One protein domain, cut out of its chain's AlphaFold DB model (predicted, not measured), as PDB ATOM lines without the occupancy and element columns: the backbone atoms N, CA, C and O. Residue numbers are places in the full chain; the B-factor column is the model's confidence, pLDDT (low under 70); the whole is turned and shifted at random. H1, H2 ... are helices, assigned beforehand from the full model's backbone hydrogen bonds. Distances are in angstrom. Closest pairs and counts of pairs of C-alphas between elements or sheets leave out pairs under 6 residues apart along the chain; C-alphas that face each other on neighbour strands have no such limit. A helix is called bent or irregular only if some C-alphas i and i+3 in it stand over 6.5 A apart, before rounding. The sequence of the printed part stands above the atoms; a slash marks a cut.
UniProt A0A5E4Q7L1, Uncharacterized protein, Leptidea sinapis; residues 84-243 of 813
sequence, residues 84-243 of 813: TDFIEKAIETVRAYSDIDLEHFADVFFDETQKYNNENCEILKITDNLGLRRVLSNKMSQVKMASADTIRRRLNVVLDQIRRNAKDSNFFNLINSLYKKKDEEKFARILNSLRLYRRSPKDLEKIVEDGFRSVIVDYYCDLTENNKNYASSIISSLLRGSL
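AT A GLANCE: This is residues 84 to 243 of the 813 residues of an uncharacterized protein of Leptidea sinapis (UniProt A0A5E4Q7L1). Five long helices, H1, H7, H8, H2 and H5, stand in a ring, each touching the next, with H4 packed alongside H2; the other three, H3, H6 and H9, stand across one end. The ring is uneven: H1 is nearly aligned with H5 and H7, and H7 with H8, but H2 and H5 meet only near their first residues and diverge steeply. The printed part has 160 residues with nine named helices, H1 to H9 in chain order, and no named strand, an all-helix class. It is compact, with a radius of gyration of the C-alphas of 15.7 A and a rounded outline of 43 by 34 by 33 A.

IN THESE COORDINATES: The longest helices by residues are H5, residues 148 to 165, 25.3 A, and H8, residues 204 to 221, 23.9 A, which has a kink of 29 degrees near residue 214. H7 is residues 181 to 197, 25.4 A, H2 residues 99 to 115, 24.6 A, and H4 residues 130 to 144, 20.9 A. H9 is residues 225 to 239, 20.8 A, and ends at C-alpha 239 at (4.097, 6.052, -55.978). H1, residues 84 to 95, begins at C-alpha 84 at (-2.237, -7.604, -44.397). H3 is residues 122 to 127 and H6 residues 170 to 178. H7 and H8 are only just irregular: C-alphas 182 and 185 are 6.8 A apart, and C-alphas 215 and 218 are 6.6 A apart.

HOW THE PARTS SIT: H5 touches H1 at a shallow tilt of 19 degrees, opposite ways, closest at the C-alphas of Arg 152 and Arg 95, 5.8 A. With residues 148 to 151 alone, H5 touches residues 99 to 103 of H2, closest at the C-alphas of Ala 148 and Asp 99, 5.1 A; the steep tilt of 69.8 degrees is only just short of about perpendicular. H1 touches H7 at a shallow tilt of 4 degrees, the same way, closest at the C-alphas of Ala 90 and Leu 191, 6.2 A. H7 and H8 form a helical hairpin, closest at the C-alphas of Ile 190 and Gly 211, 6.0 A. H8 touches H2 with residues 204 to 212 alone, closest at the C-alphas of Glu 205 and Val 108, 6.0 A. H2 touches H4 at a shallow tilt of 22 degrees, opposite ways, closest at the C-alphas of Asp 107 and Lys 144, 5.6 A. H3 touches H9, closest at the C-alphas of Ile 126 and Ser 232, 4.6 A. H6 only just touches H1, with 3 pairs of C-alphas within 8 A, closest at the C-alphas of Asn 176 and Thr 84, 6.7 A. Every O i to N i+4 pair is within hydrogen-bond range in H1, H2, H4, H5, H6 and H9, against 11 of 13 in H7, 12 of 14 in H8 and 0 of 2 in H3, where 3 of 3 O i to N i+3 pairs are.

THE WHOLE: The two C-alphas farthest apart, those of Arg 199 and Ser 242, are 43.2 A apart. The printed part has no cut and no long link. Mean pLDDT of the printed part is 82.1; residues 117 to 128, 166 to 168, 200 to 202 and 238 to 243 are under 70.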
ATOM      1  N   THR A  84      -1.424  -7.377 -43.181       89.38
ATOM      2  CA  THR A  84      -2.237  -7.604 -44.397       89.38
ATOM      3  C   THR A  84      -3.627  -8.140 -44.079       89.38
ATOM      4  O   THR A  84      -4.608  -7.710 -44.678       89.38
ATOM      5  N   ASP A  85      -3.721  -9.023 -43.089       89.69
ATOM      6  CA  ASP A  85      -4.944  -9.729 -42.727       89.69
ATOM      7  C   ASP A  85      -5.860  -8.831 -41.869       89.69
ATOM      8  O   ASP A  85      -7.071  -9.044 -41.821       89.69
ATOM      9  N   PHE A  86      -5.296  -7.803 -41.216       91.75
ATOM     10  CA  PHE A  86      -6.039  -6.684 -40.629       91.75
ATOM     11  C   PHE A  86      -6.578  -5.744 -41.717       91.75
ATOM     12  O   PHE A  86      -7.779  -5.473 -41.710       91.75
ATOM     13  N   ILE A  87      -5.747  -5.317 -42.683       91.69
ATOM     14  CA  ILE A  87      -6.193  -4.475 -43.812       91.69
ATOM     15  C   ILE A  87      -7.342  -5.165 -44.561       91.69
ATOM     16  O   ILE A  87      -8.360  -4.534 -44.843       91.69
ATOM     17  N   GLU A  88      -7.213  -6.462 -44.853       92.69
ATOM     18  CA  GLU A  88      -8.236  -7.239 -45.558       92.69
ATOM     19  C   GLU A  88      -9.579  -7.207 -44.806       92.69
ATOM     20  O   GLU A  88     -10.603  -6.829 -45.377       92.69
ATOM     21  N   LYS A  89      -9.570  -7.494 -43.497       93.38
ATOM     22  CA  LYS A  89     -10.768  -7.459 -42.637       93.38
ATOM     23  C   LYS A  89     -11.352  -6.050 -42.483       93.38
ATOM     24  O   LYS A  89     -12.573  -5.919 -42.366       93.38
ATOM     25  N   ALA A  90     -10.518  -5.009 -42.491       93.56
ATOM     26  CA  ALA A  90     -10.960  -3.617 -42.436       93.56
ATOM     27  C   ALA A  90     -11.673  -3.218 -43.737       93.56
ATOM     28  O   ALA A  90     -12.805  -2.737 -43.690       93.56
ATOM     29  N   ILE A  91     -11.073  -3.516 -44.897       94.06
ATOM     30  CA  ILE A  91     -11.675  -3.274 -46.217       94.06
ATOM     31  C   ILE A  91     -12.989  -4.048 -46.374       94.06
ATOM     32  O   ILE A  91     -13.970  -3.483 -46.854       94.06
ATOM     33  N   GLU A  92     -13.055  -5.315 -45.953       94.38
ATOM     34  CA  GLU A  92     -14.306  -6.085 -46.019       94.38
ATOM     35  C   GLU A  92     -15.402  -5.529 -45.103       94.38
ATOM     36  O   GLU A  92     -16.569  -5.537 -45.501       94.38
ATOM     37  N   THR A  93     -15.036  -5.009 -43.926       93.12
ATOM     38  CA  THR A  93     -15.970  -4.358 -42.992       93.12
ATOM     39  C   THR A  93     -16.525  -3.064 -43.592       93.12
ATOM     40  O   THR A  93     -17.741  -2.921 -43.704       93.12
ATOM     41  N   VAL A  94     -15.653  -2.165 -44.066       93.75
ATOM     42  CA  VAL A  94     -16.037  -0.881 -44.681       93.75
ATOM     43  C   VAL A  94     -16.849  -1.089 -45.964       93.75
ATOM     44  O   VAL A  94     -17.868  -0.438 -46.169       93.75
ATOM     45  N   ARG A  95     -16.484  -2.051 -46.823       93.88
ATOM     46  CA  ARG A  95     -17.247  -2.357 -48.051       93.88
ATOM     47  C   ARG A  95     -18.690  -2.808 -47.759       93.88
ATOM     48  O   ARG A  95     -19.555  -2.644 -48.620       93.88
ATOM     49  N   ALA A  96     -18.944  -3.386 -46.582       93.69
ATOM     50  CA  ALA A  96     -20.263  -3.854 -46.148       93.69
ATOM     51  C   ALA A  96     -21.159  -2.751 -45.536       93.69
ATOM     52  O   ALA A  96     -22.283  -3.043 -45.119       93.69
ATOM     53  N   TYR A  97     -20.681  -1.505 -45.477       94.19
ATOM     54  CA  TYR A  97     -21.469  -0.335 -45.087       94.19
ATOM     55  C   TYR A  97     -22.553  -0.001 -46.132       94.19
ATOM     56  O   TYR A  97     -22.474  -0.425 -47.294       94.19
ATOM     57  N   SER A  98     -23.573   0.766 -45.723       93.81
ATOM     58  CA  SER A  98     -24.527   1.365 -46.667       93.81
ATOM     59  C   SER A  98     -23.835   2.408 -47.553       93.81
ATOM     60  O   SER A  98     -22.694   2.785 -47.299       93.81
ATOM     61  N   ASP A  99     -24.501   2.860 -48.613       94.75
ATOM     62  CA  ASP A  99     -23.925   3.830 -49.551       94.75
ATOM     63  C   ASP A  99     -23.590   5.149 -48.830       94.75
ATOM     64  O   ASP A  99     -22.467   5.638 -48.925       94.75
ATOM     65  N   ILE A 100     -24.522   5.625 -47.998       91.62
ATOM     66  CA  ILE A 100     -24.394   6.835 -47.173       91.62
ATOM     67  C   ILE A 100     -23.288   6.669 -46.117       91.62
ATOM     68  O   ILE A 100     -22.449   7.548 -45.954       91.62
ATOM     69  N   ASP A 101     -23.249   5.525 -45.424       91.75
ATOM     70  CA  ASP A 101     -22.208   5.228 -44.427       91.75
ATOM     71  C   ASP A 101     -20.804   5.139 -45.050       91.75
ATOM     72  O   ASP A 101     -19.812   5.450 -44.394       91.75
ATOM     73  N   LEU A 102     -20.708   4.683 -46.303       93.12
ATOM     74  CA  LEU A 102     -19.447   4.533 -47.024       93.12
ATOM     75  C   LEU A 102     -18.927   5.867 -47.574       93.12
ATOM     76  O   LEU A 102     -17.718   6.089 -47.558       93.12
ATOM     77  N   GLU A 103     -19.820   6.744 -48.035       92.06
ATOM     78  CA  GLU A 103     -19.485   8.123 -48.410       92.06
ATOM     79  C   GLU A 103     -19.063   8.924 -47.166       92.06
ATOM     80  O   GLU A 103     -17.956   9.457 -47.144       92.06
ATOM     81  N   HIS A 104     -19.832   8.861 -46.072       91.38
ATOM     82  CA  HIS A 104     -19.463   9.474 -44.788       91.38
ATOM     83  C   HIS A 104     -18.121   8.949 -44.242       91.38
ATOM     84  O   HIS A 104     -17.291   9.729 -43.780       91.38
ATOM     85  N   PHE A 105     -17.852   7.640 -44.344       91.75
ATOM     86  CA  PHE A 105     -16.541   7.080 -44.002       91.75
ATOM     87  C   PHE A 105     -15.415   7.627 -44.892       91.75
ATOM     88  O   PHE A 105     -14.320   7.876 -44.392       91.75
ATOM     89  N   ALA A 106     -15.652   7.810 -46.194       91.31
ATOM     90  CA  ALA A 106     -14.648   8.345 -47.111       91.31
ATOM     91  C   ALA A 106     -14.352   9.832 -46.856       91.31
ATOM     92  O   ALA A 106     -13.186  10.222 -46.934       91.31
ATOM     93  N   ASP A 107     -15.364  10.629 -46.500       90.38
ATOM     94  CA  ASP A 107     -15.200  12.017 -46.059       90.38
ATOM     95  C   ASP A 107     -14.372  12.103 -44.772       90.38
ATOM     96  O   ASP A 107     -13.330  12.757 -44.763       90.38
ATOM     97  N   VAL A 108     -14.783  11.380 -43.724       91.31
ATOM     98  CA  VAL A 108     -14.098  11.349 -42.421       91.31
ATOM     99  C   VAL A 108     -12.658  10.845 -42.559       91.31
ATOM    100  O   VAL A 108     -11.736  11.440 -42.006       91.31
ATOM    101  N   PHE A 109     -12.429   9.780 -43.334       89.75
ATOM    102  CA  PHE A 109     -11.084   9.258 -43.587       89.75
ATOM    103  C   PHE A 109     -10.220  10.235 -44.392       89.75
ATOM    104  O   PHE A 109      -9.032  10.375 -44.101       89.75
ATOM    105  N   PHE A 110     -10.790  10.938 -45.375       87.75
ATOM    106  CA  PHE A 110     -10.074  11.995 -46.088       87.75
ATOM    107  C   PHE A 110      -9.671  13.119 -45.128       87.75
ATOM    108  O   PHE A 110      -8.487  13.453 -45.073       87.75
ATOM    109  N   ASP A 111     -10.619  13.663 -44.360       88.06
ATOM    110  CA  ASP A 111     -10.381  14.817 -43.488       88.06
ATOM    111  C   ASP A 111      -9.354  14.470 -42.396       88.06
ATOM    112  O   ASP A 111      -8.404  15.225 -42.184       88.06
ATOM    113  N   GLU A 112      -9.437  13.273 -41.802       87.31
ATOM    114  CA  GLU A 112      -8.435  12.757 -40.861       87.31
ATOM    115  C   GLU A 112      -7.051  12.605 -41.518       87.31
ATOM    116  O   GLU A 112      -6.052  13.088 -40.982       87.31
ATOM    117  N   THR A 113      -6.955  12.025 -42.724       83.44
ATOM    118  CA  THR A 113      -5.660  11.946 -43.433       83.44
ATOM    119  C   THR A 113      -5.102  13.324 -43.804       83.44
ATOM    120  O   THR A 113      -3.881  13.484 -43.889       83.44
ATOM    121  N   GLN A 114      -5.963  14.332 -43.995       82.31
ATOM    122  CA  GLN A 114      -5.539  15.701 -44.263       82.31
ATOM    123  C   GLN A 114      -4.973  16.379 -43.007       82.31
ATOM    124  O   GLN A 114      -3.973  17.087 -43.140       82.31
ATOM    125  N   LYS A 115      -5.515  16.119 -41.800       83.44
ATOM    126  CA  LYS A 115      -4.973  16.647 -40.525       83.44
ATOM    127  C   LYS A 115      -3.459  16.374 -40.409       83.44
ATOM    128  O   LYS A 115      -2.693  17.304 -40.157       83.44
ATOM    129  N   TYR A 116      -3.008  15.150 -40.706       74.31
ATOM    130  CA  TYR A 116      -1.584  14.757 -40.659       74.31
ATOM    131  C   TYR A 116      -0.761  15.104 -41.912       74.31
ATOM    132  O   TYR A 116       0.453  14.904 -41.915       74.31
ATOM    133  N   ASN A 117      -1.388  15.616 -42.973       68.50
ATOM    134  CA  ASN A 117      -0.703  16.106 -44.173       68.50
ATOM    135  C   ASN A 117      -0.462  17.635 -44.132       68.50
ATOM    136  O   ASN A 117       0.026  18.210 -45.106       68.50
ATOM    137  N   ASN A 118      -0.779  18.284 -43.005       66.25
ATOM    138  CA  ASN A 118      -0.484  19.689 -42.718       66.25
ATOM    139  C   ASN A 118       0.839  19.832 -41.934       66.25
ATOM    140  O   ASN A 118       1.267  18.906 -41.245       66.25
ATOM    141  N   GLU A 119       1.488  20.995 -42.053       54.81
ATOM    142  CA  GLU A 119       2.959  21.176 -42.065       54.81
ATOM    143  C   GLU A 119       3.781  20.715 -40.838       54.81
ATOM    144  O   GLU A 119       5.004  20.648 -40.935       54.81
ATOM    145  N   ASN A 120       3.150  20.324 -39.726       58.22
ATOM    146  CA  ASN A 120       3.821  20.018 -38.452       58.22
ATOM    147  C   ASN A 120       3.901  18.519 -38.082       58.22
ATOM    148  O   ASN A 120       4.418  18.190 -37.016       58.22
ATOM    149  N   CYS A 121       3.385  17.592 -38.899       65.44
ATOM    150  CA  CYS A 121       3.390  16.160 -38.555       65.44
ATOM    151  C   CYS A 121       4.672  15.429 -39.007       65.44
ATOM    152  O   CYS A 121       5.081  15.552 -40.159       65.44
ATOM    153  N   GLU A 122       5.245  14.564 -38.157       65.62
ATOM    154  CA  GLU A 122       6.377  13.670 -38.494       65.62
ATOM    155  C   GLU A 122       6.144  12.845 -39.776       65.62
ATOM    156  O   GLU A 122       7.088  12.588 -40.526       65.62
ATOM    157  N   ILE A 123       4.892  12.457 -40.062       64.94
ATOM    158  CA  ILE A 123       4.488  11.729 -41.281       64.94
ATOM    159  C   ILE A 123       4.894  12.475 -42.559       64.94
ATOM    160  O   ILE A 123       5.170  11.845 -43.583       64.94
ATOM    161  N   LEU A 124       5.002  13.804 -42.517       63.38
ATOM    162  CA  LEU A 124       5.448  14.589 -43.660       63.38
ATOM    163  C   LEU A 124       6.874  14.250 -44.106       63.38
ATOM    164  O   LEU A 124       7.142  14.363 -45.301       63.38
ATOM    165  N   LYS A 125       7.734  13.717 -43.225       66.31
ATOM    166  CA  LYS A 125       9.069  13.204 -43.592       66.31
ATOM    167  C   LYS A 125       9.004  12.050 -44.605       66.31
ATOM    168  O   LYS A 125       9.854  11.921 -45.484       66.31
ATOM    169  N   ILE A 126       7.944  11.234 -44.559       62.12
ATOM    170  CA  ILE A 126       7.671  10.191 -45.570       62.12
ATOM    171  C   ILE A 126       7.417  10.826 -46.946       62.12
ATOM    172  O   ILE A 126       7.696  10.234 -47.989       62.12
ATOM    173  N   THR A 127       6.864  12.037 -46.956       61.50
ATOM    174  CA  THR A 127       6.395  12.739 -48.150       61.50
ATOM    175  C   THR A 127       7.202  14.003 -48.464       61.50
ATOM    176  O   THR A 127       6.745  14.815 -49.260       61.50
ATOM    177  N   ASP A 128       8.417  14.182 -47.923       66.12
ATOM    178  CA  ASP A 128       9.272  15.366 -48.178       66.12
ATOM    179  C   ASP A 128       9.544  15.626 -49.665       66.12
ATOM    180  O   ASP A 128       9.787  16.757 -50.092       66.12
ATOM    181  N   ASN A 129       9.386  14.605 -50.507       70.44
ATOM    182  CA  ASN A 129       9.163  14.840 -51.919       70.44
ATOM    183  C   ASN A 129       7.779  15.485 -52.158       70.44
ATOM    184  O   ASN A 129       6.764  14.799 -52.268       70.44
ATOM    185  N   LEU A 130       7.760  16.807 -52.342       73.38
ATOM    186  CA  LEU A 130       6.565  17.614 -52.635       73.38
ATOM    187  C   LEU A 130       5.722  17.077 -53.817       73.38
ATOM    188  O   LEU A 130       4.496  17.208 -53.822       73.38
ATOM    189  N   GLY A 131       6.347  16.397 -54.786       74.62
ATOM    190  CA  GLY A 131       5.644  15.680 -55.855       74.62
ATOM    191  C   GLY A 131       4.783  14.517 -55.345       74.62
ATOM    192  O   GLY A 131       3.658  14.343 -55.809       74.62
ATOM    193  N   LEU A 132       5.257  13.768 -54.344       72.44
ATOM    194  CA  LEU A 132       4.489  12.710 -53.680       72.44
ATOM    195  C   LEU A 132       3.341  13.269 -52.837       72.44
ATOM    196  O   LEU A 132       2.248  12.720 -52.930       72.44
ATOM    197  N   ARG A 133       3.529  14.382 -52.102       73.75
ATOM    198  CA  ARG A 133       2.408  15.086 -51.429       73.75
ATOM    199  C   ARG A 133       1.312  15.435 -52.429       73.75
ATOM    200  O   ARG A 133       0.142  15.159 -52.180       73.75
ATOM    201  N   ARG A 134       1.690  15.963 -53.598       79.00
ATOM    202  CA  ARG A 134       0.744  16.315 -54.668       79.00
ATOM    203  C   ARG A 134       0.045  15.092 -55.268       79.00
ATOM    204  O   ARG A 134      -1.162  15.135 -55.475       79.00
ATOM    205  N   VAL A 135       0.762  13.992 -55.517       78.19
ATOM    206  CA  VAL A 135       0.160  12.734 -56.006       78.19
ATOM    207  C   VAL A 135      -0.793  12.130 -54.971       78.19
ATOM    208  O   VAL A 135      -1.902  11.739 -55.334       78.19
ATOM    209  N   LEU A 136      -0.403  12.093 -53.694       76.38
ATOM    210  CA  LEU A 136      -1.222  11.568 -52.602       76.38
ATOM    211  C   LEU A 136      -2.476  12.424 -52.386       76.38
ATOM    212  O   LEU A 136      -3.577  11.887 -52.404       76.38
ATOM    213  N   SER A 137      -2.333  13.749 -52.292       78.75
ATOM    214  CA  SER A 137      -3.454  14.695 -52.174       78.75
ATOM    215  C   SER A 137      -4.428  14.588 -53.356       78.75
ATOM    216  O   SER A 137      -5.637  14.460 -53.151       78.75
ATOM    217  N   ASN A 138      -3.919  14.519 -54.594       82.50
ATOM    218  CA  ASN A 138      -4.749  14.282 -55.779       82.50
ATOM    219  C   ASN A 138      -5.496  12.937 -55.696       82.50
ATOM    220  O   ASN A 138      -6.649  12.848 -56.115       82.50
ATOM    221  N   LYS A 139      -4.863  11.882 -55.163       81.19
ATOM    222  CA  LYS A 139      -5.486  10.558 -55.003       81.19
ATOM    223  C   LYS A 139      -6.532  10.521 -53.893       81.19
ATOM    224  O   LYS A 139      -7.576   9.911 -54.105       81.19
ATOM    225  N   MET A 140      -6.302  11.211 -52.779       81.31
ATOM    226  CA  MET A 140      -7.291  11.363 -51.711       81.31
ATOM    227  C   MET A 140      -8.487  12.204 -52.184       81.31
ATOM    228  O   MET A 140      -9.629  11.802 -51.990       81.31
ATOM    229  N   SER A 141      -8.259  13.290 -52.930       83.00
ATOM    230  CA  SER A 141      -9.350  14.106 -53.498       83.00
ATOM    231  C   SER A 141     -10.184  13.304 -54.508       83.00
ATOM    232  O   SER A 141     -11.410  13.381 -54.524       83.00
ATOM    233  N   GLN A 142      -9.531  12.432 -55.287       84.75
ATOM    234  CA  GLN A 142     -10.203  11.449 -56.145       84.75
ATOM    235  C   GLN A 142     -11.010  10.392 -55.371       84.75
ATOM    236  O   GLN A 142     -11.775   9.677 -56.019       84.75
ATOM    237  N   VAL A 143     -10.826  10.229 -54.053       82.12
ATOM    238  CA  VAL A 143     -11.642   9.366 -53.175       82.12
ATOM    239  C   VAL A 143     -12.791  10.157 -52.546       82.12
ATOM    240  O   VAL A 143     -13.916   9.686 -52.642       82.12
ATOM    241  N   LYS A 144     -12.550  11.362 -52.008       84.94
ATOM    242  CA  LYS A 144     -13.608  12.230 -51.446       84.94
ATOM    243  C   LYS A 144     -14.699  12.572 -52.470       84.94
ATOM    244  O   LYS A 144     -15.877  12.550 -52.156       84.94
ATOM    245  N   MET A 145     -14.327  12.796 -53.734       87.12
ATOM    246  CA  MET A 145     -15.289  13.055 -54.818       87.12
ATOM    247  C   MET A 145     -15.835  11.785 -55.507       87.12
ATOM    248  O   MET A 145     -16.374  11.872 -56.611       87.12
ATOM    249  N   ALA A 146     -15.654  10.590 -54.931       90.38
ATOM    250  CA  ALA A 146     -16.124   9.338 -55.525       90.38
ATOM    251  C   ALA A 146     -17.407   8.840 -54.848       90.38
ATOM    252  O   ALA A 146     -17.433   8.635 -53.644       90.38
ATOM    253  N   SER A 147     -18.436   8.531 -55.639       94.06
ATOM    254  CA  SER A 147     -19.662   7.874 -55.155       94.06
ATOM    255  C   SER A 147     -19.364   6.540 -54.449       94.06
ATOM    256  O   SER A 147     -18.458   5.821 -54.896       94.06
ATOM    257  N   ALA A 148     -20.206   6.116 -53.507       93.38
ATOM    258  CA  ALA A 148     -20.143   4.841 -52.787       93.38
ATOM    259  C   ALA A 148     -19.844   3.646 -53.703       93.38
ATOM    260  O   ALA A 148     -18.982   2.818 -53.415       93.38
ATOM    261  N   ASP A 149     -20.504   3.583 -54.860       94.19
ATOM    262  CA  ASP A 149     -20.342   2.492 -55.820       94.19
ATOM    263  C   ASP A 149     -18.943   2.473 -56.479       94.19
ATOM    264  O   ASP A 149     -18.341   1.419 -56.697       94.19
ATOM    265  N   THR A 150     -18.356   3.652 -56.696       93.88
ATOM    266  CA  THR A 150     -16.967   3.832 -57.154       93.88
ATOM    267  C   THR A 150     -15.974   3.480 -56.043       93.88
ATOM    268  O   THR A 150     -14.968   2.818 -56.313       93.88
ATOM    269  N   ILE A 151     -16.269   3.853 -54.792       93.12
ATOM    270  CA  ILE A 151     -15.479   3.472 -53.613       93.12
ATOM    271  C   ILE A 151     -15.476   1.942 -53.461       93.12
ATOM    272  O   ILE A 151     -14.398   1.349 -53.437       93.12
ATOM    273  N   ARG A 152     -16.638   1.268 -53.479       94.38
ATOM    274  CA  ARG A 152     -16.733  -0.208 -53.417       94.38
ATOM    275  C   ARG A 152     -15.940  -0.894 -54.528       94.38
ATOM    276  O   ARG A 152     -15.232  -1.863 -54.254       94.38
ATOM    277  N   ARG A 153     -16.015  -0.399 -55.771       93.44
ATOM    278  CA  ARG A 153     -15.233  -0.941 -56.901       93.44
ATOM    279  C   ARG A 153     -13.725  -0.809 -56.657       93.44
ATOM    280  O   ARG A 153     -13.001  -1.781 -56.857       93.44
ATOM    281  N   ARG A 154     -13.246   0.342 -56.169       90.44
ATOM    282  CA  ARG A 154     -11.824   0.538 -55.825       90.44
ATOM    283  C   ARG A 154     -11.385  -0.318 -54.638       90.44
ATOM    284  O   ARG A 154     -10.342  -0.958 -54.726       90.44
ATOM    285  N   LEU A 155     -12.190  -0.400 -53.577       92.62
ATOM    286  CA  LEU A 155     -11.942  -1.273 -52.425       92.62
ATOM    287  C   LEU A 155     -11.842  -2.746 -52.846       92.62
ATOM    288  O   LEU A 155     -10.932  -3.434 -52.399       92.62
ATOM    289  N   ASN A 156     -12.700  -3.216 -53.760       92.94
ATOM    290  CA  ASN A 156     -12.589  -4.559 -54.341       92.94
ATOM    291  C   ASN A 156     -11.274  -4.763 -55.110       92.94
ATOM    292  O   ASN A 156     -10.634  -5.793 -54.933       92.94
ATOM    293  N   VAL A 157     -10.838  -3.793 -55.922       91.31
ATOM    294  CA  VAL A 157      -9.550  -3.881 -56.640       91.31
ATOM    295  C   VAL A 157      -8.367  -3.931 -55.667       91.31
ATOM    296  O   VAL A 157      -7.455  -4.727 -55.873       91.31
ATOM    297  N   VAL A 158      -8.387  -3.143 -54.587       88.31
ATOM    298  CA  VAL A 158      -7.344  -3.170 -53.545       88.31
ATOM    299  C   VAL A 158      -7.359  -4.498 -52.776       88.31
ATOM    300  O   VAL A 158      -6.302  -5.093 -52.575       88.31
ATOM    301  N   LEU A 159      -8.539  -5.006 -52.408       91.19
ATOM    302  CA  LEU A 159      -8.720  -6.308 -51.757       91.19
ATOM    303  C   LEU A 159      -8.140  -7.447 -52.612       91.19
ATOM    304  O   LEU A 159      -7.389  -8.286 -52.114       91.19
ATOM    305  N   ASP A 160      -8.428  -7.442 -53.914       88.69
ATOM    306  CA  ASP A 160      -7.885  -8.403 -54.873       88.69
ATOM    307  C   ASP A 160      -6.370  -8.248 -55.065       88.69
ATOM    308  O   ASP A 160      -5.664  -9.251 -55.156       88.69
ATOM    309  N   GLN A 161      -5.843  -7.021 -55.094       86.25
ATOM    310  CA  GLN A 161      -4.398  -6.776 -55.163       86.25
ATOM    311  C   GLN A 161      -3.671  -7.291 -53.916       86.25
ATOM    312  O   GLN A 161      -2.617  -7.909 -54.061       86.25
ATOM    313  N   ILE A 162      -4.228  -7.102 -52.716       86.19
ATOM    314  CA  ILE A 162      -3.691  -7.684 -51.477       86.19
ATOM    315  C   ILE A 162      -3.719  -9.214 -51.588       86.19
ATOM    316  O   ILE A 162      -2.666  -9.846 -51.538       86.19
ATOM    317  N   ARG A 163      -4.885  -9.816 -51.854       87.25
ATOM    318  CA  ARG A 163      -5.055 -11.281 -51.932       87.25
ATOM    319  C   ARG A 163      -4.157 -11.962 -52.970       87.25
ATOM    320  O   ARG A 163      -3.693 -13.077 -52.732       87.25
ATOM    321  N   ARG A 164      -3.904 -11.309 -54.110       82.88
ATOM    322  CA  ARG A 164      -3.015 -11.815 -55.170       82.88
ATOM    323  C   ARG A 164      -1.535 -11.620 -54.818       82.88
ATOM    324  O   ARG A 164      -0.761 -12.558 -54.962       82.88
ATOM    325  N   ASN A 165      -1.145 -10.441 -54.327       73.50
ATOM    326  CA  ASN A 165       0.266 -10.051 -54.209       73.50
ATOM    327  C   ASN A 165       0.877 -10.267 -52.808       73.50
ATOM    328  O   ASN A 165       2.096 -10.157 -52.663       73.50
ATOM    329  N   ALA A 166       0.084 -10.576 -51.773       64.94
ATOM    330  CA  ALA A 166       0.554 -10.756 -50.388       64.94
ATOM    331  C   ALA A 166       1.479 -11.969 -50.163       64.94
ATOM    332  O   ALA A 166       2.009 -12.129 -49.066       64.94
ATOM    333  N   LYS A 167       1.686 -12.820 -51.176       60.00
ATOM    334  CA  LYS A 167       2.648 -13.935 -51.130       60.00
ATOM    335  C   LYS A 167       4.045 -13.519 -51.595       60.00
ATOM    336  O   LYS A 167       5.028 -13.843 -50.936       60.00
ATOM    337  N   ASP A 168       4.116 -12.756 -52.686       58.50
ATOM    338  CA  ASP A 168       5.362 -12.547 -53.439       58.50
ATOM    339  C   ASP A 168       5.909 -11.110 -53.344       58.50
ATOM    340  O   ASP A 168       7.059 -10.835 -53.697       58.50
ATOM    341  N   SER A 169       5.110 -10.158 -52.848       72.38
ATOM    342  CA  SER A 169       5.529  -8.759 -52.748       72.38
ATOM    343  C   SER A 169       6.433  -8.504 -51.539       72.38
ATOM    344  O   SER A 169       5.989  -8.536 -50.388       72.38
ATOM    345  N   ASN A 170       7.688  -8.115 -51.804       76.19
ATOM    346  CA  ASN A 170       8.627  -7.630 -50.780       76.19
ATOM    347  C   ASN A 170       8.021  -6.495 -49.916       76.19
ATOM    348  O   ASN A 170       8.376  -6.373 -48.749       76.19
ATOM    349  N   PHE A 171       7.089  -5.695 -50.456       76.56
ATOM    350  CA  PHE A 171       6.392  -4.624 -49.730       76.56
ATOM    351  C   PHE A 171       5.426  -5.153 -48.659       76.56
ATOM    352  O   PHE A 171       5.433  -4.655 -47.536       76.56
ATOM    353  N   PHE A 172       4.638  -6.190 -48.965       81.81
ATOM    354  CA  PHE A 172       3.738  -6.791 -47.974       81.81
ATOM    355  C   PHE A 172       4.506  -7.578 -46.911       81.81
ATOM    356  O   PHE A 172       4.143  -7.518 -45.739       81.81
ATOM    357  N   ASN A 173       5.613  -8.230 -47.282       81.69
ATOM    358  CA  ASN A 173       6.506  -8.866 -46.311       81.69
ATOM    359  C   ASN A 173       7.184  -7.834 -45.392       81.69
ATOM    360  O   ASN A 173       7.234  -8.055 -44.185       81.69
ATOM    361  N   LEU A 174       7.616  -6.679 -45.919       80.50
ATOM    362  CA  LEU A 174       8.112  -5.572 -45.097       80.50
ATOM    363  C   LEU A 174       7.036  -5.075 -44.124       80.50
ATOM    364  O   LEU A 174       7.273  -5.063 -42.921       80.50
ATOM    365  N   ILE A 175       5.846  -4.723 -44.614       82.12
ATOM    366  CA  ILE A 175       4.753  -4.223 -43.767       82.12
ATOM    367  C   ILE A 175       4.357  -5.244 -42.687       82.12
ATOM    368  O   ILE A 175       4.173  -4.868 -41.533       82.12
ATOM    369  N   ASN A 176       4.303  -6.536 -43.018       86.19
ATOM    370  CA  ASN A 176       4.041  -7.595 -42.041       86.19
ATOM    371  C   ASN A 176       5.195  -7.826 -41.046       86.19
ATOM    372  O   ASN A 176       4.953  -8.400 -39.992       86.19
ATOM    373  N   SER A 177       6.422  -7.382 -41.344       83.44
ATOM    374  CA  SER A 177       7.560  -7.419 -40.406       83.44
ATOM    375  C   SER A 177       7.653  -6.197 -39.481       83.44
ATOM    376  O   SER A 177       8.350  -6.253 -38.469       83.44
ATOM    377  N   LEU A 178       6.956  -5.103 -39.813       82.25
ATOM    378  CA  LEU A 178       6.882  -3.903 -38.979       82.25
ATOM    379  C   LEU A 178       6.011  -4.161 -37.738       82.25
ATOM    380  O   LEU A 178       6.485  -4.092 -36.604       82.25
ATOM    381  N   TYR A 179       4.745  -4.516 -37.951       85.81
ATOM    382  CA  TYR A 179       3.787  -4.719 -36.863       85.81
ATOM    383  C   TYR A 179       4.009  -6.057 -36.151       85.81
ATOM    384  O   TYR A 179       4.156  -7.099 -36.789       85.81
ATOM    385  N   LYS A 180       4.009  -6.041 -34.815       85.19
ATOM    386  CA  LYS A 180       4.310  -7.220 -33.991       85.19
ATOM    387  C   LYS A 180       3.025  -7.821 -33.424       85.19
ATOM    388  O   LYS A 180       1.986  -7.174 -33.367       85.19
ATOM    389  N   LYS A 181       3.091  -9.062 -32.925       84.00
ATOM    390  CA  LYS A 181       1.918  -9.731 -32.329       84.00
ATOM    391  C   LYS A 181       1.304  -8.953 -31.149       84.00
ATOM    392  O   LYS A 181       0.097  -9.012 -30.962       84.00
ATOM    393  N   LYS A 182       2.092  -8.156 -30.414       85.00
ATOM    394  CA  LYS A 182       1.585  -7.237 -29.372       85.00
ATOM    395  C   LYS A 182       0.537  -6.231 -29.884       85.00
ATOM    396  O   LYS A 182      -0.274  -5.744 -29.106       85.00
ATOM    397  N   ASP A 183       0.550  -5.921 -31.178       86.31
ATOM    398  CA  ASP A 183      -0.340  -4.942 -31.794       86.31
ATOM    399  C   ASP A 183      -1.665  -5.592 -32.268       86.31
ATOM    400  O   ASP A 183      -2.631  -4.883 -32.546       86.31
ATOM    401  N   GLU A 184      -1.763  -6.936 -32.266       88.19
ATOM    402  CA  GLU A 184      -2.963  -7.724 -32.622       88.19
ATOM    403  C   GLU A 184      -4.216  -7.274 -31.851       88.19
ATOM    404  O   GLU A 184      -5.298  -7.164 -32.432       88.19
ATOM    405  N   GLU A 185      -4.071  -6.915 -30.572       88.38
ATOM    406  CA  GLU A 185      -5.169  -6.361 -29.776       88.38
ATOM    407  C   GLU A 185      -5.649  -4.990 -30.263       88.38
ATOM    408  O   GLU A 185      -6.856  -4.752 -30.282       88.38
ATOM    409  N   LYS A 186      -4.741  -4.086 -30.662       88.94
ATOM    410  CA  LYS A 186      -5.114  -2.763 -31.193       88.94
ATOM    411  C   LYS A 186      -5.957  -2.942 -32.454       88.94
ATOM    412  O   LYS A 186      -7.055  -2.400 -32.562       88.94
ATOM    413  N   PHE A 187      -5.484  -3.793 -33.362       91.00
ATOM    414  CA  PHE A 187      -6.182  -4.136 -34.599       91.00
ATOM    415  C   PHE A 187      -7.543  -4.791 -34.342       91.00
ATOM    416  O   PHE A 187      -8.523  -4.441 -34.999       91.00
ATOM    417  N   ALA A 188      -7.641  -5.692 -33.359       90.88
ATOM    418  CA  ALA A 188      -8.908  -6.302 -32.963       90.88
ATOM    419  C   ALA A 188      -9.902  -5.277 -32.387       90.88
ATOM    420  O   ALA A 188     -11.084  -5.325 -32.733       90.88
ATOM    421  N   ARG A 189      -9.440  -4.326 -31.560       91.75
ATOM    422  CA  ARG A 189     -10.265  -3.219 -31.040       91.75
ATOM    423  C   ARG A 189     -10.815  -2.370 -32.193       91.75
ATOM    424  O   ARG A 189     -12.028  -2.238 -32.301       91.75
ATOM    425  N   ILE A 190      -9.958  -1.907 -33.107       91.50
ATOM    426  CA  ILE A 190     -10.351  -1.064 -34.254       91.50
ATOM    427  C   ILE A 190     -11.325  -1.794 -35.193       91.50
ATOM    428  O   ILE A 190     -12.353  -1.232 -35.573       91.50
ATOM    429  N   LEU A 191     -11.062  -3.065 -35.531       92.56
ATOM    430  CA  LEU A 191     -11.983  -3.871 -36.346       92.56
ATOM    431  C   LEU A 191     -13.351  -4.038 -35.674       92.56
ATOM    432  O   LEU A 191     -14.373  -3.991 -36.358       92.56
ATOM    433  N   ASN A 192     -13.388  -4.223 -34.353       92.00
ATOM    434  CA  ASN A 192     -14.645  -4.305 -33.614       92.00
ATOM    435  C   ASN A 192     -15.374  -2.955 -33.593       92.00
ATOM    436  O   ASN A 192     -16.576  -2.939 -33.839       92.00
ATOM    437  N   SER A 193     -14.676  -1.835 -33.395       90.81
ATOM    438  CA  SER A 193     -15.271  -0.496 -33.457       90.81
ATOM    439  C   SER A 193     -15.882  -0.192 -34.831       90.81
ATOM    440  O   SER A 193     -17.049   0.187 -34.904       90.81
ATOM    441  N   LEU A 194     -15.165  -0.464 -35.929       90.75
ATOM    442  CA  LEU A 194     -15.696  -0.328 -37.297       90.75
ATOM    443  C   LEU A 194     -16.944  -1.206 -37.522       90.75
ATOM    444  O   LEU A 194     -17.945  -0.758 -38.074       90.75
ATOM    445  N   ARG A 195     -16.937  -2.453 -37.032       89.81
ATOM    446  CA  ARG A 195     -18.112  -3.345 -37.092       89.81
ATOM    447  C   ARG A 195     -19.294  -2.846 -36.253       89.81
ATOM    448  O   ARG A 195     -20.441  -3.140 -36.593       89.81
ATOM    449  N   LEU A 196     -19.028  -2.132 -35.160       88.50
ATOM    450  CA  LEU A 196     -20.035  -1.633 -34.225       88.50
ATOM    451  C   LEU A 196     -20.605  -0.262 -34.604       88.50
ATOM    452  O   LEU A 196     -21.747  -0.010 -34.234       88.50
ATOM    453  N   TYR A 197     -19.902   0.566 -35.390       85.75
ATOM    454  CA  TYR A 197     -20.387   1.877 -35.864       85.75
ATOM    455  C   TYR A 197     -21.821   1.820 -36.427       85.75
ATOM    456  O   TYR A 197     -22.664   2.641 -36.078       85.75
ATOM    457  N   ARG A 198     -22.165   0.765 -37.182       74.25
ATOM    458  CA  ARG A 198     -23.524   0.537 -37.721       74.25
ATOM    459  C   ARG A 198     -24.640   0.450 -36.653       74.25
ATOM    460  O   ARG A 198     -25.818   0.455 -36.999       74.25
ATOM    461  N   ARG A 199     -24.301   0.332 -35.365       71.50
ATOM    462  CA  ARG A 199     -25.233   0.320 -34.218       71.50
ATOM    463  C   ARG A 199     -25.265   1.639 -33.438       71.50
ATOM    464  O   ARG A 199     -26.167   1.818 -32.626       71.50
ATOM    465  N   SER A 200     -24.310   2.541 -33.659       66.12
ATOM    466  CA  SER A 200     -24.176   3.808 -32.936       66.12
ATOM    467  C   SER A 200     -23.652   4.898 -33.884       66.12
ATOM    468  O   SER A 200     -22.450   4.941 -34.140       66.12
ATOM    469  N   PRO A 201     -24.506   5.812 -34.388       57.91
ATOM    470  CA  PRO A 201     -24.135   6.784 -35.427       57.91
ATOM    471  C   PRO A 201     -23.254   7.948 -34.929       57.91
ATOM    472  O   PRO A 201     -23.081   8.935 -35.636       57.91
ATOM    473  N   LYS A 202     -22.716   7.863 -33.709       59.72
ATOM    474  CA  LYS A 202     -21.733   8.810 -33.171       59.72
ATOM    475  C   LYS A 202     -20.364   8.139 -33.107       59.72
ATOM    476  O   LYS A 202     -20.275   6.922 -32.986       59.72
ATOM    477  N   ASP A 203     -19.328   8.966 -33.166       79.44
ATOM    478  CA  ASP A 203     -17.919   8.598 -33.018       79.44
ATOM    479  C   ASP A 203     -17.278   7.825 -34.191       79.44
ATOM    480  O   ASP A 203     -16.206   7.257 -34.016       79.44
ATOM    481  N   LEU A 204     -17.828   7.883 -35.418       87.38
ATOM    482  CA  LEU A 204     -17.078   7.426 -36.606       87.38
ATOM    483  C   LEU A 204     -15.751   8.182 -36.760       87.38
ATOM    484  O   LEU A 204     -14.735   7.553 -37.040       87.38
ATOM    485  N   GLU A 205     -15.761   9.500 -36.530       89.50
ATOM    486  CA  GLU A 205     -14.547  10.322 -36.541       89.50
ATOM    487  C   GLU A 205     -13.523   9.797 -35.537       89.50
ATOM    488  O   GLU A 205     -12.424   9.458 -35.952       89.50
ATOM    489  N   LYS A 206     -13.900   9.576 -34.269       90.75
ATOM    490  CA  LYS A 206     -12.984   9.019 -33.258       90.75
ATOM    491  C   LYS A 206     -12.477   7.623 -33.619       90.75
ATOM    492  O   LYS A 206     -11.310   7.332 -33.421       90.75
ATOM    493  N   ILE A 207     -13.322   6.754 -34.182       91.38
ATOM    494  CA  ILE A 207     -12.915   5.402 -34.611       91.38
ATOM    495  C   ILE A 207     -11.884   5.468 -35.751       91.38
ATOM    496  O   ILE A 207     -11.001   4.609 -35.836       91.38
ATOM    497  N   VAL A 208     -11.986   6.474 -36.622       90.38
ATOM    498  CA  VAL A 208     -11.035   6.724 -37.709       90.38
ATOM    499  C   VAL A 208      -9.789   7.468 -37.213       90.38
ATOM    500  O   VAL A 208      -8.700   7.098 -37.635       90.38
ATOM    501  N   GLU A 209      -9.912   8.413 -36.280       90.12
ATOM    502  CA  GLU A 209      -8.814   9.111 -35.594       90.12
ATOM    503  C   GLU A 209      -7.976   8.130 -34.765       90.12
ATOM    504  O   GLU A 209      -6.811   7.915 -35.087       90.12
ATOM    505  N   ASP A 210      -8.563   7.440 -33.777       89.38
ATOM    506  CA  ASP A 210      -7.901   6.393 -32.981       89.38
ATOM    507  C   ASP A 210      -7.293   5.317 -33.889       89.38
ATOM    508  O   ASP A 210      -6.181   4.835 -33.655       89.38
ATOM    509  N   GLY A 211      -8.022   4.935 -34.944       88.62
ATOM    510  CA  GLY A 211      -7.591   3.947 -35.923       88.62
ATOM    511  C   GLY A 211      -6.376   4.401 -36.730       88.62
ATOM    512  O   GLY A 211      -5.408   3.656 -36.842       88.62
ATOM    513  N   PHE A 212      -6.391   5.615 -37.277       86.75
ATOM    514  CA  PHE A 212      -5.289   6.170 -38.062       86.75
ATOM    515  C   PHE A 212      -4.086   6.486 -37.165       86.75
ATOM    516  O   PHE A 212      -2.952   6.134 -37.491       86.75
ATOM    517  N   ARG A 213      -4.334   7.074 -35.995       86.31
ATOM    518  CA  ARG A 213      -3.320   7.458 -35.017       86.31
ATOM    519  C   ARG A 213      -2.582   6.255 -34.441       86.31
ATOM    520  O   ARG A 213      -1.381   6.126 -34.665       86.31
ATOM    521  N   SER A 214      -3.293   5.323 -33.806       86.69
ATOM    522  CA  SER A 214      -2.662   4.197 -33.096       86.69
ATOM    523  C   SER A 214      -2.051   3.121 -34.002       86.69
ATOM    524  O   SER A 214      -1.251   2.304 -33.526       86.69
ATOM    525  N   VAL A 215      -2.412   3.114 -35.293       87.19
ATOM    526  CA  VAL A 215      -1.872   2.197 -36.309       87.19
ATOM    527  C   VAL A 215      -0.792   2.838 -37.168       87.19
ATOM    528  O   VAL A 215       0.204   2.179 -37.438       87.19
ATOM    529  N   ILE A 216      -0.983   4.074 -37.636       84.75
ATOM    530  CA  ILE A 216      -0.105   4.701 -38.636       84.75
ATOM    531  C   ILE A 216       0.760   5.789 -38.001       84.75
ATOM    532  O   ILE A 216       1.970   5.768 -38.206       84.75
ATOM    533  N   VAL A 217       0.176   6.717 -37.234       82.62
ATOM    534  CA  VAL A 217       0.910   7.873 -36.681       82.62
ATOM    535  C   VAL A 217       1.875   7.438 -35.585       82.62
ATOM    536  O   VAL A 217       3.084   7.556 -35.768       82.62
ATOM    537  N   ASP A 218       1.359   6.875 -34.493       83.94
ATOM    538  CA  ASP A 218       2.150   6.494 -33.321       83.94
ATOM    539  C   ASP A 218       3.218   5.460 -33.718       83.94
ATOM    540  O   ASP A 218       4.398   5.609 -33.402       83.94
ATOM    541  N   TYR A 219       2.827   4.457 -34.519       83.69
ATOM    542  CA  TYR A 219       3.751   3.442 -35.024       83.69
ATOM    543  C   TYR A 219       4.845   4.036 -35.928       83.69
ATOM    544  O   TYR A 219       5.994   3.603 -35.856       83.69
ATOM    545  N   TYR A 220       4.526   5.014 -36.786       78.31
ATOM    546  CA  TYR A 220       5.545   5.675 -37.600       78.31
ATOM    547  C   TYR A 220       6.485   6.533 -36.747       78.31
ATOM    548  O   TYR A 220       7.693   6.504 -36.978       78.31
ATOM    549  N   CYS A 221       5.965   7.263 -35.757       80.56
ATOM    550  CA  CYS A 221       6.774   8.044 -34.823       80.56
ATOM    551  C   CYS A 221       7.787   7.161 -34.071       80.56
ATOM    552  O   CYS A 221       8.963   7.531 -34.022       80.56
ATOM    553  N   ASP A 222       7.367   5.973 -33.621       83.12
ATOM    554  CA  ASP A 222       8.195   4.943 -32.965       83.12
ATOM    555  C   ASP A 222       9.305   4.338 -33.862       83.12
ATOM    556  O   ASP A 222      10.203   3.649 -33.366       83.12
ATOM    557  N   LEU A 223       9.285   4.546 -35.187       79.25
ATOM    558  CA  LEU A 223      10.322   4.002 -36.069       79.25
ATOM    559  C   LEU A 223      11.663   4.730 -35.912       79.25
ATOM    560  O   LEU A 223      11.759   5.954 -35.984       79.25
ATOM    561  N   THR A 224      12.746   3.953 -35.844       82.75
ATOM    562  CA  THR A 224      14.117   4.474 -35.971       82.75
ATOM    563  C   THR A 224      14.310   5.196 -37.308       82.75
ATOM    564  O   THR A 224      13.785   4.736 -38.326       82.75
ATOM    565  N   GLU A 225      15.148   6.230 -37.344       82.06
ATOM    566  CA  GLU A 225      15.365   7.075 -38.529       82.06
ATOM    567  C   GLU A 225      15.771   6.285 -39.793       82.06
ATOM    568  O   GLU A 225      15.315   6.581 -40.896       82.06
ATOM    569  N   ASN A 226      16.541   5.200 -39.645       79.19
ATOM    570  CA  ASN A 226      16.883   4.294 -40.751       79.19
ATOM    571  C   ASN A 226      15.645   3.594 -41.348       79.19
ATOM    572  O   ASN A 226      15.520   3.477 -42.566       79.19
ATOM    573  N   ASN A 227      14.699   3.177 -40.501       77.94
ATOM    574  CA  ASN A 227      13.440   2.562 -40.927       77.94
ATOM    575  C   ASN A 227      12.476   3.603 -41.516       77.94
ATOM    576  O   ASN A 227      11.828   3.307 -42.520       77.94
ATOM    577  N   LYS A 228      12.429   4.827 -40.962       77.69
ATOM    578  CA  LYS A 228      11.686   5.968 -41.535       77.69
ATOM    579  C   LYS A 228      12.159   6.268 -42.964       77.69
ATOM    580  O   LYS A 228      11.353   6.286 -43.896       77.69
ATOM    581  N   ASN A 229      13.474   6.368 -43.166       79.75
ATOM    582  CA  ASN A 229      14.088   6.569 -44.484       79.75
ATOM    583  C   ASN A 229      13.852   5.392 -45.449       79.75
ATOM    584  O   ASN A 229      13.536   5.606 -46.623       79.75
ATOM    585  N   TYR A 230      13.947   4.144 -44.979       79.12
ATOM    586  CA  TYR A 230      13.682   2.961 -45.807       79.12
ATOM    587  C   TYR A 230      12.211   2.873 -46.252       79.12
ATOM    588  O   TYR A 230      11.933   2.624 -47.429       79.12
ATOM    589  N   ALA A 231      11.268   3.162 -45.348       74.50
ATOM    590  CA  ALA A 231       9.845   3.254 -45.663       74.50
ATOM    591  C   ALA A 231       9.557   4.385 -46.667       74.50
ATOM    592  O   ALA A 231       8.893   4.143 -47.674       74.50
ATOM    593  N   SER A 232      10.123   5.580 -46.454       75.19
ATOM    594  CA  SER A 232      10.032   6.721 -47.381       75.19
ATOM    595  C   SER A 232      10.562   6.377 -48.781       75.19
ATOM    596  O   SER A 232       9.902   6.651 -49.787       75.19
ATOM    597  N   SER A 233      11.698   5.675 -48.872       79.12
ATOM    598  CA  SER A 233      12.268   5.198 -50.140       79.12
ATOM    599  C   SER A 233      11.334   4.224 -50.876       79.12
ATOM    600  O   SER A 233      11.100   4.362 -52.081       79.12
ATOM    601  N   ILE A 234      10.730   3.273 -50.157       73.94
ATOM    602  CA  ILE A 234       9.814   2.289 -50.749       73.94
ATOM    603  C   ILE A 234       8.480   2.928 -51.155       73.94
ATOM    604  O   ILE A 234       8.017   2.695 -52.272       73.94
ATOM    605  N   ILE A 235       7.901   3.794 -50.325       72.88
ATOM    606  CA  ILE A 235       6.686   4.550 -50.662       72.88
ATOM    607  C   ILE A 235       6.942   5.456 -51.878       72.88
ATOM    608  O   ILE A 235       6.147   5.463 -52.820       72.88
ATOM    609  N   SER A 236       8.106   6.115 -51.934       72.06
ATOM    610  CA  SER A 236       8.560   6.883 -53.103       72.06
ATOM    611  C   SER A 236       8.642   6.044 -54.377       72.06
ATOM    612  O   SER A 236       8.249   6.518 -55.440       72.06
ATOM    613  N   SER A 237       9.152   4.814 -54.288       73.44
ATOM    614  CA  SER A 237       9.295   3.910 -55.437       73.44
ATOM    615  C   SER A 237       7.935   3.427 -55.972       73.44
ATOM    616  O   SER A 237       7.669   3.492 -57.172       73.44
ATOM    617  N   LEU A 238       7.020   3.050 -55.072       69.25
ATOM    618  CA  LEU A 238       5.674   2.583 -55.411       69.25
ATOM    619  C   LEU A 238       4.827   3.695 -56.037       69.25
ATOM    620  O   LEU A 238       4.201   3.478 -57.073       69.25
ATOM    621  N   LEU A 239       4.850   4.902 -55.462       67.69
ATOM    622  CA  LEU A 239       4.097   6.052 -55.978       67.69
ATOM    623  C   LEU A 239       4.637   6.587 -57.317       67.69
ATOM    624  O   LEU A 239       3.890   7.223 -58.057       67.69
ATOM    625  N   ARG A 240       5.903   6.307 -57.660       67.31
ATOM    626  CA  ARG A 240       6.484   6.581 -58.991       67.31
ATOM    627  C   ARG A 240       6.225   5.465 -60.013       67.31
ATOM    628  O   ARG A 240       6.626   5.607 -61.163       67.31
ATOM    629  N   GLY A 241       5.595   4.357 -59.611       61.09
ATOM    630  CA  GLY A 241       5.375   3.185 -60.466       61.09
ATOM    631  C   GLY A 241       6.638   2.370 -60.771       61.09
ATOM    632  O   GLY A 241       6.587   1.447 -61.580       61.09
ATOM    633  N   SER A 242       7.768   2.679 -60.130       45.03
ATOM    634  CA  SER A 242       9.064   2.039 -60.355       45.03
ATOM    635  C   SER A 242       9.565   1.398 -59.064       45.03
ATOM    636  O   SER A 242      10.206   2.045 -58.239       45.03
ATOM    637  N   LEU A 243       9.285   0.098 -58.883       44.75
ATOM    638  CA  LEU A 243       9.839  -0.659 -57.754       44.75
ATOM    639  C   LEU A 243      11.376  -0.529 -57.728       44.75
ATOM    640  O   LEU A 243      12.012  -0.531 -58.788       44.75
TER     641      LEU A 243